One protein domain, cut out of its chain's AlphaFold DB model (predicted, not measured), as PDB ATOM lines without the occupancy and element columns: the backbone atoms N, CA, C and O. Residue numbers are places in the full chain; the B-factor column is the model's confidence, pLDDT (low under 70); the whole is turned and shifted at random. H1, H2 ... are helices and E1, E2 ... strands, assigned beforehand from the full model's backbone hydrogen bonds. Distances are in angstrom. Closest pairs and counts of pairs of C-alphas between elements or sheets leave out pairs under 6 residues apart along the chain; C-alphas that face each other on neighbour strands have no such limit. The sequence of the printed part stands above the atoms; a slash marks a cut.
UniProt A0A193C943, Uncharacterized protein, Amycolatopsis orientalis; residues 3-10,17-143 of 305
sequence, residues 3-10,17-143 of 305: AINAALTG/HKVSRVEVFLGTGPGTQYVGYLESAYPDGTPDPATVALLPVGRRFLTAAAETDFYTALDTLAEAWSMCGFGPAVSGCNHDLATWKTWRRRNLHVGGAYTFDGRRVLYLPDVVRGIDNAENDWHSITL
ATOM      1  N   ALA A   3     -15.698  53.651 -44.373       43.88
ATOM      2  CA  ALA A   3     -16.411  54.381 -43.325       43.88
ATOM      3  C   ALA A   3     -17.582  53.539 -42.804       43.88
ATOM      4  O   ALA A   3     -18.404  53.075 -43.596       43.88
ATOM      5  N   ILE A   4     -17.674  53.354 -41.486       48.91
ATOM      6  CA  ILE A   4     -18.873  52.782 -40.860       48.91
ATOM      7  C   ILE A   4     -19.777  53.946 -40.458       48.91
ATOM      8  O   ILE A   4     -19.416  54.771 -39.616       48.91
ATOM      9  N   ASN A   5     -20.960  54.002 -41.068       47.78
ATOM     10  CA  ASN A   5     -22.046  54.854 -40.602       47.78
ATOM     11  C   ASN A   5     -22.719  54.143 -39.425       47.78
ATOM     12  O   ASN A   5     -23.370  53.118 -39.619       47.78
ATOM     13  N   ALA A   6     -22.560  54.671 -38.214       42.31
ATOM     14  CA  ALA A   6     -23.245  54.154 -37.033       42.31
ATOM     15  C   ALA A   6     -24.734  54.544 -37.079       42.31
ATOM     16  O   ALA A   6     -25.152  55.530 -36.476       42.31
ATOM     17  N   ALA A   7     -25.531  53.798 -37.843       40.72
ATOM     18  CA  ALA A   7     -26.989  53.835 -37.800       40.72
ATOM     19  C   ALA A   7     -27.495  52.597 -37.047       40.72
ATOM     20  O   ALA A   7     -26.912  51.524 -37.167       40.72
ATOM     21  N   LEU A   8     -28.578  52.743 -36.273       34.00
ATOM     22  CA  LEU A   8     -29.254  51.644 -35.570       34.00
ATOM     23  C   LEU A   8     -29.769  50.608 -36.583       34.00
ATOM     24  O   LEU A   8     -30.887  50.719 -37.085       34.00
ATOM     25  N   THR A   9     -28.960  49.603 -36.903       32.25
ATOM     26  CA  THR A   9     -29.383  48.447 -37.696       32.25
ATOM     27  C   THR A   9     -29.803  47.308 -36.779       32.25
ATOM     28  O   THR A   9     -29.141  47.012 -35.788       32.25
ATOM     29  N   GLY A  10     -30.950  46.705 -37.103       28.64
ATOM     30  CA  GLY A  10     -31.596  45.665 -36.309       28.64
ATOM     31  C   GLY A  10     -30.729  44.429 -36.067       28.64
ATOM     32  O   GLY A  10     -29.887  44.061 -36.883       28.64
ATOM     33  N   HIS A  17     -21.628  32.834 -27.224       44.25
ATOM     34  CA  HIS A  17     -20.522  33.214 -26.343       44.25
ATOM     35  C   HIS A  17     -21.076  33.942 -25.116       44.25
ATOM     36  O   HIS A  17     -21.773  34.935 -25.252       44.25
ATOM     37  N   LYS A  18     -20.772  33.436 -23.910       49.19
ATOM     38  CA  LYS A  18     -21.313  33.970 -22.644       49.19
ATOM     39  C   LYS A  18     -20.868  35.406 -22.320       49.19
ATOM     40  O   LYS A  18     -21.490  36.016 -21.463       49.19
ATOM     41  N   VAL A  19     -19.800  35.911 -22.952       54.03
ATOM     42  CA  VAL A  19     -19.290  37.287 -22.806       54.03
ATOM     43  C   VAL A  19     -18.528  37.670 -24.085       54.03
ATOM     44  O   VAL A  19     -17.573  36.976 -24.457       54.03
ATOM     45  N   SER A  20     -18.939  38.751 -24.751       69.56
ATOM     46  CA  SER A  20     -18.165  39.431 -25.799       69.56
ATOM     47  C   SER A  20     -17.401  40.622 -25.208       69.56
ATOM     48  O   SER A  20     -17.834  41.229 -24.230       69.56
ATOM     49  N   ARG A  21     -16.237  40.954 -25.764       79.06
ATOM     50  CA  ARG A  21     -15.406  42.087 -25.330       79.06
ATOM     51  C   ARG A  21     -14.825  42.813 -26.532       79.06
ATOM     52  O   ARG A  21     -14.522  42.181 -27.540       79.06
ATOM     53  N   VAL A  22     -14.623  44.118 -26.407       83.12
ATOM     54  CA  VAL A  22     -13.739  44.889 -27.288       83.12
ATOM     55  C   VAL A  22     -12.510  45.334 -26.522       83.12
ATOM     56  O   VAL A  22     -12.574  45.656 -25.334       83.12
ATOM     57  N   GLU A  23     -11.388  45.359 -27.213       85.81
ATOM     58  CA  GLU A  23     -10.127  45.834 -26.659       85.81
ATOM     59  C   GLU A  23      -9.797  47.226 -27.184       85.81
ATOM     60  O   GLU A  23     -10.255  47.624 -28.254       85.81
ATOM     61  N   VAL A  24      -9.042  47.986 -26.402       88.62
ATOM     62  CA  VAL A  24      -8.714  49.378 -26.692       88.62
ATOM     63  C   VAL A  24      -7.202  49.541 -26.705       88.62
ATOM     64  O   VAL A  24      -6.515  49.101 -25.777       88.62
ATOM     65  N   PHE A  25      -6.703  50.181 -27.759       87.44
ATOM     66  CA  PHE A  25      -5.283  50.336 -28.043       87.44
ATOM     67  C   PHE A  25      -4.896  51.779 -28.382       87.44
ATOM     68  O   PHE A  25      -5.750  52.631 -28.642       87.44
ATOM     69  N   LEU A  26      -3.588  52.018 -28.425       87.88
ATOM     70  CA  LEU A  26      -2.967  53.155 -29.088       87.88
ATOM     71  C   LEU A  26      -2.110  52.694 -30.260       87.88
ATOM     72  O   LEU A  26      -1.263  51.816 -30.095       87.88
ATOM     73  N   GLY A  27      -2.278  53.357 -31.401       83.88
ATOM     74  CA  GLY A  27      -1.524  53.094 -32.620       83.88
ATOM     75  C   GLY A  27      -2.053  51.911 -33.429       83.88
ATOM     76  O   GLY A  27      -2.890  51.121 -32.982       83.88
ATOM     77  N   THR A  28      -1.568  51.818 -34.661       81.25
ATOM     78  CA  THR A  28      -1.749  50.657 -35.532       81.25
ATOM     79  C   THR A  28      -0.382  50.078 -35.891       81.25
ATOM     80  O   THR A  28       0.595  50.811 -36.039       81.25
ATOM     81  N   GLY A  29      -0.289  48.753 -36.033       72.50
ATOM     82  CA  GLY A  29       0.949  48.107 -36.462       72.50
ATOM     83  C   GLY A  29       1.933  47.765 -35.327       72.50
ATOM     84  O   GLY A  29       1.560  47.731 -34.147       72.50
ATOM     85  N   PRO A  30       3.209  47.501 -35.662       68.06
ATOM     86  CA  PRO A  30       4.248  47.213 -34.678       68.06
ATOM     87  C   PRO A  30       4.438  48.385 -33.705       68.06
ATOM     88  O   PRO A  30       4.730  49.500 -34.126       68.06
ATOM     89  N   GLY A  31       4.285  48.131 -32.402       70.69
ATOM     90  CA  GLY A  31       4.332  49.167 -31.359       70.69
ATOM     91  C   GLY A  31       2.963  49.610 -30.834       70.69
ATOM     92  O   GLY A  31       2.907  50.487 -29.977       70.69
ATOM     93  N   THR A  32       1.878  48.986 -31.303       77.44
ATOM     94  CA  THR A  32       0.537  49.174 -30.736       77.44
ATOM     95  C   THR A  32       0.534  48.853 -29.235       77.44
ATOM     96  O   THR A  32       0.970  47.775 -28.824       77.44
ATOM     97  N   GLN A  33       0.018  49.768 -28.415       81.69
ATOM     98  CA  GLN A  33      -0.058  49.608 -26.960       81.69
ATOM     99  C   GLN A  33      -1.480  49.247 -26.541       81.69
ATOM    100  O   GLN A  33      -2.429  49.930 -26.908       81.69
ATOM    101  N   TYR A  34      -1.638  48.193 -25.744       82.81
ATOM    102  CA  TYR A  34      -2.916  47.868 -25.113       82.81
ATOM    103  C   TYR A  34      -3.169  48.803 -23.929       82.81
ATOM    104  O   TYR A  34      -2.280  48.962 -23.098       82.81
ATOM    105  N   VAL A  35      -4.361  49.398 -23.851       85.69
ATOM    106  CA  VAL A  35      -4.685  50.412 -22.829       85.69
ATOM    107  C   VAL A  35      -5.979  50.143 -22.065       85.69
ATOM    108  O   VAL A  35      -6.192  50.728 -21.002       85.69
ATOM    109  N   GLY A  36      -6.842  49.244 -22.541       87.19
ATOM    110  CA  GLY A  36      -8.098  48.956 -21.851       87.19
ATOM    111  C   GLY A  36      -9.046  48.042 -22.611       87.19
ATOM    112  O   GLY A  36      -8.709  47.487 -23.655       87.19
ATOM    113  N   TYR A  37     -10.250  47.876 -22.071       87.62
ATOM    114  CA  TYR A  37     -11.298  47.058 -22.672       87.62
ATOM    115  C   TYR A  37     -12.700  47.417 -22.184       87.62
ATOM    116  O   TYR A  37     -12.863  47.944 -21.084       87.62
ATOM    117  N   LEU A  38     -13.703  47.044 -22.983       85.94
ATOM    118  CA  LEU A  38     -15.125  47.093 -22.629       85.94
ATOM    119  C   LEU A  38     -15.732  45.693 -22.832       85.94
ATOM    120  O   LEU A  38     -15.615  45.132 -23.923       85.94
ATOM    121  N   GLU A  39     -16.356  45.108 -21.810       80.81
ATOM    122  CA  GLU A  39     -17.097  43.838 -21.917       80.81
ATOM    123  C   GLU A  39     -18.586  44.050 -22.240       80.81
ATOM    124  O   GLU A  39     -19.087  45.168 -22.248       80.81
ATOM    125  N   SER A  40     -19.247  42.946 -22.593       71.00
ATOM    126  CA  SER A  40     -20.566  42.814 -23.222       71.00
ATOM    127  C   SER A  40     -21.676  43.708 -22.673       71.00
ATOM    128  O   SER A  40     -22.121  43.524 -21.542       71.00
ATOM    129  N   ALA A  41     -22.293  44.487 -23.567       57.44
ATOM    130  CA  ALA A  41     -23.598  45.093 -23.335       57.44
ATOM    131  C   ALA A  41     -24.668  43.991 -23.218       57.44
ATOM    132  O   ALA A  41     -24.848  43.190 -24.137       57.44
ATOM    133  N   TYR A  42     -25.361  43.905 -22.082       45.12
ATOM    134  CA  TYR A  42     -26.444  42.938 -21.898       45.12
ATOM    135  C   TYR A  42     -27.665  43.265 -22.795       45.12
ATOM    136  O   TYR A  42     -28.041  44.439 -22.868       45.12
ATOM    137  N   PRO A  43     -28.348  42.263 -23.393       44.22
ATOM    138  CA  PRO A  43     -27.929  40.877 -23.555       44.22
ATOM    139  C   PRO A  43     -27.267  40.698 -24.935       44.22
ATOM    140  O   PRO A  43     -27.917  40.827 -25.969       44.22
ATOM    141  N   ASP A  44     -25.976  40.373 -24.928       51.78
ATOM    142  CA  ASP A  44     -25.234  39.757 -26.040       51.78
ATOM    143  C   ASP A  44     -24.790  40.655 -27.219       51.78
ATOM    144  O   ASP A  44     -24.620  40.171 -28.340       51.78
ATOM    145  N   GLY A  45     -24.529  41.947 -26.987       62.78
ATOM    146  CA  GLY A  45     -23.931  42.842 -27.992       62.78
ATOM    147  C   GLY A  45     -22.423  43.055 -27.812       62.78
ATOM    148  O   GLY A  45     -21.973  43.418 -26.724       62.78
ATOM    149  N   THR A  46     -21.626  42.893 -28.878       72.06
ATOM    150  CA  THR A  46     -20.253  43.438 -28.925       72.06
ATOM    151  C   THR A  46     -20.336  44.960 -28.765       72.06
ATOM    152  O   THR A  46     -21.183  45.559 -29.427       72.06
ATOM    153  N   PRO A  47     -19.491  45.604 -27.933       78.00
ATOM    154  CA  PRO A  47     -19.464  47.065 -27.784       78.00
ATOM    155  C   PRO A  47     -19.004  47.802 -29.060       78.00
ATOM    156  O   PRO A  47     -17.920  48.382 -29.132       78.00
ATOM    157  N   ASP A  48     -19.826  47.757 -30.101       84.31
ATOM    158  CA  ASP A  48     -19.607  48.397 -31.391       84.31
ATOM    159  C   ASP A  48     -19.773  49.929 -31.297       84.31
ATOM    160  O   ASP A  48     -20.250  50.450 -30.277       84.31
ATOM    161  N   PRO A  49     -19.373  50.694 -32.333       86.19
ATOM    162  CA  PRO A  49     -19.416  52.151 -32.261       86.19
ATOM    163  C   PRO A  49     -20.821  52.705 -32.007       86.19
ATOM    164  O   PRO A  49     -20.957  53.753 -31.376       86.19
ATOM    165  N   ALA A  50     -21.873  52.016 -32.463       78.69
ATOM    166  CA  ALA A  50     -23.254  52.433 -32.235       78.69
ATOM    167  C   ALA A  50     -23.643  52.287 -30.757       78.69
ATOM    168  O   ALA A  50     -24.223  53.208 -30.178       78.69
ATOM    169  N   THR A  51     -23.261  51.174 -30.136       76.75
ATOM    170  CA  THR A  51     -23.493  50.877 -28.720       76.75
ATOM    171  C   THR A  51     -22.693  51.822 -27.831       76.75
ATOM    172  O   THR A  51     -23.242  52.416 -26.905       76.75
ATOM    173  N   VAL A  52     -21.418  52.057 -28.152       80.62
ATOM    174  CA  VAL A  52     -20.581  53.029 -27.435       80.62
ATOM    175  C   VAL A  52     -21.162  54.443 -27.550       80.62
ATOM    176  O   VAL A  52     -21.244  55.165 -26.557       80.62
ATOM    177  N   ALA A  53     -21.673  54.830 -28.720       79.62
ATOM    178  CA  ALA A  53     -22.284  56.141 -28.940       79.62
ATOM    179  C   ALA A  53     -23.624  56.372 -28.206       79.62
ATOM    180  O   ALA A  53     -24.109  57.515 -28.210       79.62
ATOM    181  N   LEU A  54     -24.219  55.344 -27.578       68.19
ATOM    182  CA  LEU A  54     -25.388  55.500 -26.696       68.19
ATOM    183  C   LEU A  54     -25.045  56.326 -25.453       68.19
ATOM    184  O   LEU A  54     -25.890  57.071 -24.953       68.19
ATOM    185  N   LEU A  55     -23.801  56.237 -24.980       63.81
ATOM    186  CA  LEU A  55     -23.309  57.047 -23.876       63.81
ATOM    187  C   LEU A  55     -22.724  58.364 -24.409       63.81
ATOM    188  O   LEU A  55     -21.888  58.350 -25.316       63.81
ATOM    189  N   PRO A  56     -23.073  59.530 -23.827       69.81
ATOM    190  CA  PRO A  56     -22.465  60.805 -24.208       69.81
ATOM    191  C   PRO A  56     -20.935  60.804 -24.096       69.81
ATOM    192  O   PRO A  56     -20.257  61.419 -24.917       69.81
ATOM    193  N   VAL A  57     -20.392  60.096 -23.101       73.00
ATOM    194  CA  VAL A  57     -18.945  59.892 -22.947       73.00
ATOM    195  C   VAL A  57     -18.375  58.964 -24.019       73.00
ATOM    196  O   VAL A  57     -17.299  59.236 -24.540       73.00
ATOM    197  N   GLY A  58     -19.125  57.947 -24.446       81.44
ATOM    198  CA  GLY A  58     -18.719  57.096 -25.559       81.44
ATOM    199  C   GLY A  58     -18.627  57.868 -26.874       81.44
ATOM    200  O   GLY A  58     -17.685  57.674 -27.630       81.44
ATOM    201  N   ARG A  59     -19.503  58.855 -27.114       80.56
ATOM    202  CA  ARG A  59     -19.339  59.772 -28.260       80.56
ATOM    203  C   ARG A  59     -18.037  60.569 -28.186       80.56
ATOM    204  O   ARG A  59     -17.357  60.668 -29.196       80.56
ATOM    205  N   ARG A  60     -17.682  61.103 -27.008       79.94
ATOM    206  CA  ARG A  60     -16.410  61.827 -26.804       79.94
ATOM    207  C   ARG A  60     -15.205  60.933 -27.068       79.94
ATOM    208  O   ARG A  60     -14.281  61.377 -27.733       79.94
ATOM    209  N   PHE A  61     -15.261  59.691 -26.588       90.44
ATOM    210  CA  PHE A  61     -14.253  58.673 -26.861       90.44
ATOM    211  C   PHE A  61     -14.101  58.460 -28.371       90.44
ATOM    212  O   PHE A  61     -13.024  58.685 -28.905       90.44
ATOM    213  N   LEU A  62     -15.189  58.154 -29.084       90.94
ATOM    214  CA  LEU A  62     -15.171  57.877 -30.529       90.94
ATOM    215  C   LEU A  62     -14.751  59.077 -31.398       90.94
ATOM    216  O   LEU A  62     -14.322  58.883 -32.532       90.94
ATOM    217  N   THR A  63     -14.891  60.309 -30.902       88.94
ATOM    218  CA  THR A  63     -14.522  61.539 -31.628       88.94
ATOM    219  C   THR A  63     -13.267  62.212 -31.085       88.94
ATOM    220  O   THR A  63     -13.023  63.375 -31.411       88.94
ATOM    221  N   ALA A  64     -12.499  61.541 -30.225       88.81
ATOM    222  CA  ALA A  64     -11.272  62.108 -29.688       88.81
ATOM    223  C   ALA A  64     -10.309  62.475 -30.830       88.81
ATOM    224  O   ALA A  64     -10.061  61.672 -31.732       88.81
ATOM    225  N   ALA A  65      -9.783  63.702 -30.785       89.88
ATOM    226  CA  ALA A  65      -8.827  64.229 -31.764       89.88
ATOM    227  C   ALA A  65      -7.403  64.351 -31.191       89.88
ATOM    228  O   ALA A  65      -6.433  64.470 -31.945       89.88
ATOM    229  N   ALA A  66      -7.278  64.301 -29.863       91.06
ATOM    230  CA  ALA A  66      -6.022  64.263 -29.132       91.06
ATOM    231  C   ALA A  66      -5.950  63.000 -28.267       91.06
ATOM    232  O   ALA A  66      -6.960  62.527 -27.749       91.06
ATOM    233  N   GLU A  67      -4.739  62.478 -28.085       90.56
ATOM    234  CA  GLU A  67      -4.490  61.277 -27.282       90.56
ATOM    235  C   GLU A  67      -4.896  61.475 -25.812       90.56
ATOM    236  O   GLU A  67      -5.495  60.597 -25.196       90.56
ATOM    237  N   THR A  68      -4.663  62.668 -25.261       88.06
ATOM    238  CA  THR A  68      -5.092  63.038 -23.902       88.06
ATOM    239  C   THR A  68      -6.610  62.988 -23.741       88.06
ATOM    240  O   THR A  68      -7.115  62.522 -22.717       88.06
ATOM    241  N   ASP A  69      -7.342  63.436 -24.762       84.56
ATOM    242  CA  ASP A  69      -8.806  63.416 -24.772       84.56
ATOM    243  C   ASP A  69      -9.319  61.984 -24.896       84.56
ATOM    244  O   ASP A  69     -10.306  61.627 -24.257       84.56
ATOM    245  N   PHE A  70      -8.627  61.154 -25.682       91.06
ATOM    246  CA  PHE A  70      -8.921  59.734 -25.825       91.06
ATOM    247  C   PHE A  70      -8.794  58.998 -24.489       91.06
ATOM    248  O   PHE A  70      -9.739  58.320 -24.091       91.06
ATOM    249  N   TYR A  71      -7.692  59.189 -23.758       87.19
ATOM    250  CA  TYR A  71      -7.504  58.598 -22.429       87.19
ATOM    251  C   TYR A  71      -8.543  59.077 -21.421       87.19
ATOM    252  O   TYR A  71      -9.220  58.264 -20.799       87.19
ATOM    253  N   THR A  72      -8.735  60.394 -21.319       83.12
ATOM    254  CA  THR A  72      -9.711  60.982 -20.388       83.12
ATOM    255  C   THR A  72     -11.124  60.464 -20.673       83.12
ATOM    256  O   THR A  72     -11.895  60.154 -19.759       83.12
ATOM    257  N   ALA A  73     -11.483  60.353 -21.956       84.31
ATOM    258  CA  ALA A  73     -12.770  59.816 -22.369       84.31
ATOM    259  C   ALA A  73     -12.876  58.306 -22.125       84.31
ATOM    260  O   ALA A  73     -13.954  57.860 -21.748       84.31
ATOM    261  N   LEU A  74     -11.799  57.536 -22.301       89.50
ATOM    262  CA  LEU A  74     -11.761  56.101 -22.017       89.50
ATOM    263  C   LEU A  74     -11.919  55.812 -20.518       89.50
ATOM    264  O   LEU A  74     -12.706  54.938 -20.171       89.50
ATOM    265  N   ASP A  75     -11.244  56.562 -19.644       83.12
ATOM    266  CA  ASP A  75     -11.385  56.441 -18.184       83.12
ATOM    267  C   ASP A  75     -12.836  56.670 -17.756       83.12
ATOM    268  O   ASP A  75     -13.466  55.830 -17.112       83.12
ATOM    269  N   THR A  76     -13.403  57.787 -18.215       78.12
ATOM    270  CA  THR A  76     -14.792  58.149 -17.912       78.12
ATOM    271  C   THR A  76     -15.777  57.146 -18.534       78.12
ATOM    272  O   THR A  76     -16.830  56.854 -17.963       78.12
ATOM    273  N   LEU A  77     -15.465  56.613 -19.721       84.12
ATOM    274  CA  LEU A  77     -16.283  55.611 -20.396       84.12
ATOM    275  C   LEU A  77     -16.268  54.292 -19.631       84.12
ATOM    276  O   LEU A  77     -17.338  53.732 -19.445       84.12
ATOM    277  N   ALA A  78     -15.114  53.808 -19.173       80.69
ATOM    278  CA  ALA A  78     -15.005  52.542 -18.452       80.69
ATOM    279  C   ALA A  78     -15.825  52.544 -17.152       80.69
ATOM    280  O   ALA A  78     -16.548  51.586 -16.853       80.69
ATOM    281  N   GLU A  79     -15.785  53.660 -16.422       78.19
ATOM    282  CA  GLU A  79     -16.622  53.865 -15.242       78.19
ATOM    283  C   GLU A  79     -18.112  53.855 -15.622       78.19
ATOM    284  O   GLU A  79     -18.889  53.039 -15.116       78.19
ATOM    285  N   ALA A  80     -18.515  54.710 -16.571       70.56
ATOM    286  CA  ALA A  80     -19.907  54.832 -17.005       70.56
ATOM    287  C   ALA A  80     -20.468  53.520 -17.572       70.56
ATOM    288  O   ALA A  80     -21.626  53.187 -17.323       70.56
ATOM    289  N   TRP A  81     -19.654  52.768 -18.309       77.94
ATOM    290  CA  TRP A  81     -20.006  51.491 -18.922       77.94
ATOM    291  C   TRP A  81     -20.421  50.467 -17.866       77.94
ATOM    292  O   TRP A  81     -21.530  49.926 -17.920       77.94
ATOM    293  N   SER A  82     -19.575  50.305 -16.846       69.06
ATOM    294  CA  SER A  82     -19.823  49.407 -15.716       69.06
ATOM    295  C   SER A  82     -21.065  49.832 -14.927       69.06
ATOM    296  O   SER A  82     -21.924  49.007 -14.612       69.06
ATOM    297  N   MET A  83     -21.217  51.132 -14.660       60.62
ATOM    298  CA  MET A  83     -22.355  51.666 -13.899       60.62
ATOM    299  C   MET A  83     -23.695  51.575 -14.634       60.62
ATOM    300  O   MET A  83     -24.737  51.455 -13.992       60.62
ATOM    301  N   CYS A  84     -23.689  51.605 -15.967       59.28
ATOM    302  CA  CYS A  84     -24.900  51.443 -16.776       59.28
ATOM    303  C   CYS A  84     -25.324  49.974 -16.944       59.28
ATOM    304  O   CYS A  84     -26.321  49.707 -17.614       59.28
ATOM    305  N   GLY A  85     -24.599  49.022 -16.345       61.16
ATOM    306  CA  GLY A  85     -24.917  47.597 -16.435       61.16
ATOM    307  C   GLY A  85     -24.527  46.959 -17.769       61.16
ATOM    308  O   GLY A  85     -24.980  45.855 -18.060       61.16
ATOM    309  N   PHE A  86     -23.672  47.616 -18.564       65.12
ATOM    310  CA  PHE A  86     -23.125  47.060 -19.806       65.12
ATOM    311  C   PHE A  86     -21.948  46.102 -19.567       65.12
ATOM    312  O   PHE A  86     -21.227  45.796 -20.499       65.12
ATOM    313  N   GLY A  87     -21.725  45.640 -18.336       71.44
ATOM    314  CA  GLY A  87     -20.624  44.737 -18.000       71.44
ATOM    315  C   GLY A  87     -19.318  45.451 -17.624       71.44
ATOM    316  O   GLY A  87     -19.253  46.680 -17.630       71.44
ATOM    317  N   PRO A  88     -18.283  44.690 -17.228       77.38
ATOM    318  CA  PRO A  88     -17.007  45.250 -16.793       77.38
ATOM    319  C   PRO A  88     -16.311  46.069 -17.884       77.38
ATOM    320  O   PRO A  88     -16.280  45.682 -19.050       77.38
ATOM    321  N   ALA A  89     -15.676  47.168 -17.500       82.31
ATOM    322  CA  ALA A  89     -14.781  47.916 -18.369       82.31
ATOM    323  C   ALA A  89     -13.589  48.446 -17.576       82.31
ATOM    324  O   ALA A  89     -13.704  48.740 -16.386       82.31
ATOM    325  N   VAL A  90     -12.436  48.545 -18.234       83.06
ATOM    326  CA  VAL A  90     -11.186  48.979 -17.601       83.06
ATOM    327  C   VAL A  90     -10.398  49.865 -18.552       83.06
ATOM    328  O   VAL A  90     -10.269  49.564 -19.740       83.06
ATOM    329  N   SER A  91      -9.813  50.919 -17.997       85.56
ATOM    330  CA  SER A  91      -8.838  51.803 -18.624       85.56
ATOM    331  C   SER A  91      -7.506  51.760 -17.858       85.56
ATOM    332  O   SER A  91      -7.431  51.219 -16.753       85.56
ATOM    333  N   GLY A  92      -6.424  52.267 -18.455       78.75
ATOM    334  CA  GLY A  92      -5.109  52.308 -17.803       78.75
ATOM    335  C   GLY A  92      -4.451  50.936 -17.624       78.75
ATOM    336  O   GLY A  92      -3.596  50.754 -16.755       78.75
ATOM    337  N   CYS A  93      -4.835  49.946 -18.433       72.12
ATOM    338  CA  CYS A  93      -4.151  48.660 -18.429       72.12
ATOM    339  C   CYS A  93      -2.764  48.821 -19.049       72.12
ATOM    340  O   CYS A  93      -2.660  49.028 -20.247       72.12
ATOM    341  N   ASN A  94      -1.705  48.649 -18.261       60.09
ATOM    342  CA  ASN A  94      -0.345  48.529 -18.778       60.09
ATOM    343  C   ASN A  94       0.074  47.065 -18.613       60.09
ATOM    344  O   ASN A  94       0.548  46.646 -17.557       60.09
ATOM    345  N   HIS A  95      -0.253  46.229 -19.592       55.56
ATOM    346  CA  HIS A  95       0.171  44.833 -19.595       55.56
ATOM    347  C   HIS A  95       1.062  44.584 -20.806       55.56
ATOM    348  O   HIS A  95       0.583  44.609 -21.935       55.56
ATOM    349  N   ASP A  96       2.310  44.187 -20.548       46.59
ATOM    350  CA  ASP A  96       3.242  43.612 -21.536       46.59
ATOM    351  C   ASP A  96       2.713  42.302 -22.175       46.59
ATOM    352  O   ASP A  96       3.341  41.698 -23.042       46.59
ATOM    353  N   LEU A  97       1.540  41.823 -21.742       43.47
ATOM    354  CA  LEU A  97       0.935  40.547 -22.125       43.47
ATOM    355  C   LEU A  97       0.063  40.602 -23.388       43.47
ATOM    356  O   LEU A  97      -0.567  39.596 -23.718       43.47
ATOM    357  N   ALA A  98       0.040  41.704 -24.136       45.88
ATOM    358  CA  ALA A  98      -0.700  41.791 -25.398       45.88
ATOM    359  C   ALA A  98       0.041  41.141 -26.588       45.88
ATOM    360  O   ALA A  98      -0.062  41.605 -27.718       45.88
ATOM    361  N   THR A  99       0.775  40.042 -26.374       45.75
ATOM    362  CA  THR A  99       1.217  39.213 -27.504       45.75
ATOM    363  C   THR A  99       0.078  38.288 -27.928       45.75
ATOM    364  O   THR A  99      -0.624  37.707 -27.103       45.75
ATOM    365  N   TRP A 100      -0.105  38.104 -29.235       41.72
ATOM    366  CA  TRP A 100      -1.132  37.243 -29.849       41.72
ATOM    367  C   TRP A 100      -1.284  35.841 -29.211       41.72
ATOM    368  O   TRP A 100      -2.348  35.226 -29.268       41.72
ATOM    369  N   LYS A 101      -0.238  35.313 -28.557       43.16
ATOM    370  CA  LYS A 101      -0.260  34.004 -27.878       43.16
ATOM    371  C   LYS A 101      -1.179  33.950 -26.649       43.16
ATOM    372  O   LYS A 101      -1.677  32.870 -26.336       43.16
ATOM    373  N   THR A 102      -1.448  35.069 -25.981       47.50
ATOM    374  CA  THR A 102      -2.312  35.145 -24.784       47.50
ATOM    375  C   THR A 102      -3.791  35.393 -25.108       47.50
ATOM    376  O   THR A 102      -4.637  35.236 -24.228       47.50
ATOM    377  N   TRP A 103      -4.117  35.703 -26.370       48.91
ATOM    378  CA  TRP A 103      -5.462  36.074 -26.838       48.91
ATOM    379  C   TRP A 103      -6.461  34.911 -26.888       48.91
ATOM    380  O   TRP A 103      -7.666  35.115 -26.753       48.91
ATOM    381  N   ARG A 104      -5.999  33.659 -27.009       45.78
ATOM    382  CA  ARG A 104      -6.876  32.479 -26.900       45.78
ATOM    383  C   ARG A 104      -7.103  32.090 -25.438       45.78
ATOM    384  O   ARG A 104      -6.682  31.023 -24.990       45.78
ATOM    385  N   ARG A 105      -7.844  32.906 -24.687       48.53
ATOM    386  CA  ARG A 105      -8.542  32.386 -23.502       48.53
ATOM    387  C   ARG A 105      -9.755  31.608 -24.005       48.53
ATOM    388  O   ARG A 105     -10.638  32.189 -24.619       48.53
ATOM    389  N   ARG A 106      -9.812  30.293 -23.751       46.28
ATOM    390  CA  ARG A 106     -10.879  29.385 -24.242       46.28
ATOM    391  C   ARG A 106     -12.320  29.845 -23.935       46.28
ATOM    392  O   ARG A 106     -13.240  29.319 -24.546       46.28
ATOM    393  N   ASN A 107     -12.503  30.811 -23.028       52.22
ATOM    394  CA  ASN A 107     -13.800  31.242 -22.506       52.22
ATOM    395  C   ASN A 107     -14.142  32.726 -22.769       52.22
ATOM    396  O   ASN A 107     -15.162  33.180 -22.261       52.22
ATOM    397  N   LEU A 108     -13.320  33.485 -23.510       56.66
ATOM    398  CA  LEU A 108     -13.553  34.913 -23.779       56.66
ATOM    399  C   LEU A 108     -13.539  35.173 -25.287       56.66
ATOM    400  O   LEU A 108     -12.564  34.839 -25.958       56.66
ATOM    401  N   HIS A 109     -14.615  35.760 -25.809       67.31
ATOM    402  CA  HIS A 109     -14.707  36.151 -27.212       67.31
ATOM    403  C   HIS A 109     -14.408  37.647 -27.352       67.31
ATOM    404  O   HIS A 109     -15.122  38.479 -26.795       67.31
ATOM    405  N   VAL A 110     -13.351  37.990 -28.089       71.06
ATOM    406  CA  VAL A 110     -13.057  39.381 -28.459       71.06
ATOM    407  C   VAL A 110     -13.735  39.657 -29.799       71.06
ATOM    408  O   VAL A 110     -13.326  39.096 -30.812       71.06
ATOM    409  N   GLY A 111     -14.785  40.479 -29.787       71.94
ATOM    410  CA  GLY A 111     -15.628  40.770 -30.955       71.94
ATOM    411  C   GLY A 111     -15.160  41.967 -31.792       71.94
ATOM    412  O   GLY A 111     -15.757  42.271 -32.821       71.94
ATOM    413  N   GLY A 112     -14.114  42.674 -31.356       81.94
ATOM    414  CA  GLY A 112     -13.539  43.799 -32.094       81.94
ATOM    415  C   GLY A 112     -12.521  44.594 -31.281       81.94
ATOM    416  O   GLY A 112     -12.200  44.239 -30.143       81.94
ATOM    417  N   ALA A 113     -12.028  45.687 -31.859       85.69
ATOM    418  CA  ALA A 113     -11.078  46.571 -31.193       85.69
ATOM    419  C   ALA A 113     -11.246  48.043 -31.577       85.69
ATOM    420  O   ALA A 113     -11.658  48.365 -32.691       85.69
ATOM    421  N   TYR A 114     -10.866  48.927 -30.661       90.06
ATOM    422  CA  TYR A 114     -10.682  50.354 -30.897       90.06
ATOM    423  C   TYR A 114      -9.206  50.706 -30.826       90.06
ATOM    424  O   TYR A 114      -8.483  50.183 -29.982       90.06
ATOM    425  N   THR A 115      -8.771  51.648 -31.651       90.12
ATOM    426  CA  THR A 115      -7.458  52.268 -31.481       90.12
ATOM    427  C   THR A 115      -7.530  53.764 -31.726       90.12
ATOM    428  O   THR A 115      -8.341  54.221 -32.534       90.12
ATOM    429  N   PHE A 116      -6.695  54.527 -31.030       91.38
ATOM    430  CA  PHE A 116      -6.416  55.910 -31.389       91.38
ATOM    431  C   PHE A 116      -5.153  55.960 -32.245       91.38
ATOM    432  O   PHE A 116      -4.067  55.615 -31.783       91.38
ATOM    433  N   ASP A 117      -5.297  56.394 -33.495       88.50
ATOM    434  CA  ASP A 117      -4.185  56.522 -34.434       88.50
ATOM    435  C   ASP A 117      -4.427  57.681 -35.405       88.50
ATOM    436  O   ASP A 117      -5.554  57.950 -35.831       88.50
ATOM    437  N   GLY A 118      -3.368  58.415 -35.745       84.06
ATOM    438  CA  GLY A 118      -3.451  59.535 -36.683       84.06
ATOM    439  C   GLY A 118      -4.513  60.592 -36.329       84.06
ATOM    440  O   GLY A 118      -5.168  61.106 -37.237       84.06
ATOM    441  N   ARG A 119      -4.678  60.921 -35.034       88.06
ATOM    442  CA  ARG A 119      -5.644  61.911 -34.487       88.06
ATOM    443  C   ARG A 119      -7.124  61.545 -34.630       88.06
ATOM    444  O   ARG A 119      -7.978  62.426 -34.739       88.06
ATOM    445  N   ARG A 120      -7.440  60.258 -34.656       91.56
ATOM    446  CA  ARG A 120      -8.817  59.765 -34.724       91.56
ATOM    447  C   ARG A 120      -8.926  58.409 -34.059       91.56
ATOM    448  O   ARG A 120      -7.946  57.672 -33.972       91.56
ATOM    449  N   VAL A 121     -10.140  58.068 -33.652       91.50
ATOM    450  CA  VAL A 121     -10.459  56.712 -33.218       91.50
ATOM    451  C   VAL A 121     -10.886  55.878 -34.416       91.50
ATOM    452  O   VAL A 121     -11.690  56.304 -35.252       91.50
ATOM    453  N   LEU A 122     -10.322  54.682 -34.495       90.94
ATOM    454  CA  LEU A 122     -10.624  53.672 -35.493       90.94
ATOM    455  C   LEU A 122     -11.257  52.464 -34.809       90.94
ATOM    456  O   LEU A 122     -10.987  52.187 -33.640       90.94
ATOM    457  N   TYR A 123     -12.087  51.745 -35.554       89.75
ATOM    458  CA  TYR A 123     -12.730  50.522 -35.094       89.75
ATOM    459  C   TYR A 123     -12.426  49.365 -36.039       89.75
ATOM    460  O   TYR A 123     -12.461  49.528 -37.258       89.75
ATOM    461  N   LEU A 124     -12.152  48.198 -35.472       85.12
ATOM    462  CA  LEU A 124     -11.951  46.948 -36.190       85.12
ATOM    463  C   LEU A 124     -13.071  45.967 -35.790       85.12
ATOM    464  O   LEU A 124     -13.052  45.481 -34.654       85.12
ATOM    465  N   PRO A 125     -14.057  45.701 -36.670       78.44
ATOM    466  CA  PRO A 125     -15.077  44.678 -36.449       78.44
ATOM    467  C   PRO A 125     -14.498  43.270 -36.660       78.44
ATOM    468  O   PRO A 125     -13.666  43.089 -37.540       78.44
ATOM    469  N   ASP A 126     -14.954  42.294 -35.865       70.62
ATOM    470  CA  ASP A 126     -14.782  40.837 -36.027       70.62
ATOM    471  C   ASP A 126     -13.422  40.339 -36.595       70.62
ATOM    472  O   ASP A 126     -13.184  40.265 -37.797       70.62
ATOM    473  N   VAL A 127     -12.539  39.952 -35.667       54.50
ATOM    474  CA  VAL A 127     -11.240  39.248 -35.776       54.50
ATOM    475  C   VAL A 127     -10.657  38.981 -37.184       54.50
ATOM    476  O   VAL A 127     -11.026  38.006 -37.841       54.50
ATOM    477  N   VAL A 128      -9.540  39.655 -37.517       50.97
ATOM    478  CA  VAL A 128      -8.471  39.098 -38.382       50.97
ATOM    479  C   VAL A 128      -7.069  39.362 -37.783       50.97
ATOM    480  O   VAL A 128      -6.874  40.248 -36.959       50.97
ATOM    481  N   ARG A 129      -6.137  38.460 -38.131       50.25
ATOM    482  CA  ARG A 129      -4.766  38.174 -37.647       50.25
ATOM    483  C   ARG A 129      -3.954  39.361 -37.098       50.25
ATOM    484  O   ARG A 129      -3.417  40.129 -37.879       50.25
ATOM    485  N   GLY A 130      -3.715  39.354 -35.783       56.88
ATOM    486  CA  GLY A 130      -2.721  40.193 -35.101       56.88
ATOM    487  C   GLY A 130      -3.077  41.675 -35.114       56.88
ATOM    488  O   GLY A 130      -3.077  42.309 -36.160       56.88
ATOM    489  N   ILE A 131      -3.371  42.269 -33.955       55.12
ATOM    490  CA  ILE A 131      -3.687  43.707 -33.895       55.12
ATOM    491  C   ILE A 131      -2.487  44.603 -34.247       55.12
ATOM    492  O   ILE A 131      -2.655  45.751 -34.648       55.12
ATOM    493  N   ASP A 132      -1.283  44.036 -34.160       56.72
ATOM    494  CA  ASP A 132      -0.009  44.594 -34.606       56.72
ATOM    495  C   ASP A 132       0.194  44.517 -36.127       56.72
ATOM    496  O   ASP A 132       1.217  44.980 -36.636       56.72
ATOM    497  N   ASN A 133      -0.764  43.965 -36.874       64.75
ATOM    498  CA  ASN A 133      -0.752  44.031 -38.322       64.75
ATOM    499  C   ASN A 133      -1.286  45.391 -38.792       64.75
ATOM    500  O   ASN A 133      -2.476  45.694 -38.679       64.75
ATOM    501  N   ALA A 134      -0.398  46.207 -39.358       62.88
ATOM    502  CA  ALA A 134      -0.762  47.485 -39.969       62.88
ATOM    503  C   ALA A 134      -1.723  47.319 -41.164       62.88
ATOM    504  O   ALA A 134      -2.388  48.276 -41.550       62.88
ATOM    505  N   GLU A 135      -1.819  46.113 -41.732       67.31
ATOM    506  CA  GLU A 135      -2.721  45.779 -42.841       67.31
ATOM    507  C   GLU A 135      -4.156  45.463 -42.393       67.31
ATOM    508  O   GLU A 135      -4.990  45.119 -43.227       67.31
ATOM    509  N   ASN A 136      -4.467  45.553 -41.095       73.81
ATOM    510  CA  ASN A 136      -5.840  45.381 -40.628       73.81
ATOM    511  C   ASN A 136      -6.767  46.435 -41.250       73.81
ATOM    512  O   ASN A 136      -6.429  47.619 -41.334       73.81
ATOM    513  N   ASP A 137      -7.970  46.003 -41.629       78.94
ATOM    514  CA  ASP A 137      -9.006  46.851 -42.222       78.94
ATOM    515  C   ASP A 137      -9.659  47.752 -41.163       78.94
ATOM    516  O   ASP A 137     -10.823  47.607 -40.797       78.94
ATOM    517  N   TRP A 138      -8.901  48.713 -40.640       84.50
ATOM    518  CA  TRP A 138      -9.403  49.690 -39.685       84.50
ATOM    519  C   TRP A 138     -10.442  50.612 -40.328       84.50
ATOM    520  O   TRP A 138     -10.208  51.270 -41.353       84.50
ATOM    521  N   HIS A 139     -11.597  50.711 -39.681       86.12
ATOM    522  CA  HIS A 139     -12.692  51.558 -40.116       86.12
ATOM    523  C   HIS A 139     -12.638  52.914 -39.424       86.12
ATOM    524  O   HIS A 139     -12.487  53.016 -38.206       86.12
ATOM    525  N   SER A 140     -12.818  53.973 -40.212       83.62
ATOM    526  CA  SER A 140     -13.047  55.306 -39.657       83.62
ATOM    527  C   SER A 140     -14.477  55.400 -39.136       83.62
ATOM    528  O   SER A 140     -15.431  55.061 -39.844       83.62
ATOM    529  N   ILE A 141     -14.618  55.887 -37.907       84.00
ATOM    530  CA  ILE A 141     -15.917  56.125 -37.283       84.00
ATOM    531  C   ILE A 141     -16.382  57.523 -37.680       84.00
ATOM    532  O   ILE A 141     -15.712  58.515 -37.403       84.00
ATOM    533  N   THR A 142     -17.541  57.610 -38.327       77.56
ATOM    534  CA  THR A 142     -18.206  58.893 -38.574       77.56
ATOM    535  C   THR A 142     -19.488  58.927 -37.763       77.56
ATOM    536  O   THR A 142     -20.442  58.207 -38.056       77.56
ATOM    537  N   LEU A 143     -19.505  59.757 -36.721       70.00
ATOM    538  CA  LEU A 143     -20.729  60.041 -35.986       70.00
ATOM    539  C   LEU A 143     -21.474  61.154 -36.712       70.00
ATOM    540  O   LEU A 143     -21.047  62.310 -36.705       70.00
TER     541      LEU A 143
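What this domain is: This is residues 3 to 10 and 17 to 143 of the 305 residues of an uncharacterized protein of Amycolatopsis orientalis (UniProt A0A193C943). A strongly twisted sheet of seven strands is curled like part of a barrel, and the helices sit on its hollow side: H3 packs along E2 and E3, while H2 and the small H1 graze the sheet towards E6 and E7. The printed part has 135 residues, in the order E1 E2 E3 H1 H2 H3 E4 E5 E6 E7; the mixed sheet runs E1 E7 E6 E5 E2 E3 E4. The class is mixed, helices and strands, with under half of the residues, 67, in named elements. The whole is compact, with a radius of gyration of the C-alphas of 13.6 A, and rounded, spanning 34 by 32 by 28 A.

How they stand to each other: Begin at edge strand E1, residues 3 to 5, parallel to E7, residues 139 to 142; N 4 and O 140 are 3.3 A apart, within hydrogen-bond range. E2, residues 20 to 26, and E3, residues 33 to 39, form an antiparallel hairpin, with N 24 and O 36 at 2.8 A. H1, residues 49 to 52, only grazes the sheet; it touches H2, residues 56 to 62, where the C-alphas of Val 52 and Gly 58 are closest at 4.9 A. H2 and H3, residues 67 to 83, form a helical hairpin at a steep tilt of 44 degrees; their closest C-alphas, Phe 61 and Ala 73, are 4.9 A apart. H3 is on one face of the sheet, making two layers, helix on sheet; its height over the sheet is 8.3 A and it runs along the strands, over E2 and E3, at 23 degrees to E3 on the local plane. Edge strand E4, residues 89 to 91, is antiparallel to E3, with N 37 and O 90 at 2.9 A. E5, residues 109 to 117, is parallel to E2, with N 25 and O 114 at 2.8 A. E5, E6, residues 120 to 125, and E7 are a meander, each strand the antiparallel neighbour of the one before; N 122 and O 115 are 2.8 A apart, N 139 and O 123 2.8 A. Every O i to N i+4 pair is within hydrogen-bond range in H2 and H3; H1 is too short for one.

Where its parts are: Find C-alpha 3 at (-16.411, 54.381, -43.325), where E1 begins. E2 covers 20.7 A, E3 18.7 A, E5 24.0 A and E6 16.4 A from first to last C-alpha. H3 runs 24.3 A from C-alpha 67 at (-4.490, 61.277, -27.282). E7 ends at C-alpha 142, (-18.206, 58.893, -38.574).

The domain as a whole: The C-alphas farthest apart, Gly 10 and Asp 96, are 37.9 A apart. Residues 11 to 16 are not printed, and C-alphas 10 and 17 are 19.4 A apart across that cut. The links E4 to E5 and E6 to E7 are long. Mean pLDDT of the printed part is 71.3; 51 residues are under 70, among them 3 to 10, 94 to 109 and 127 to 135.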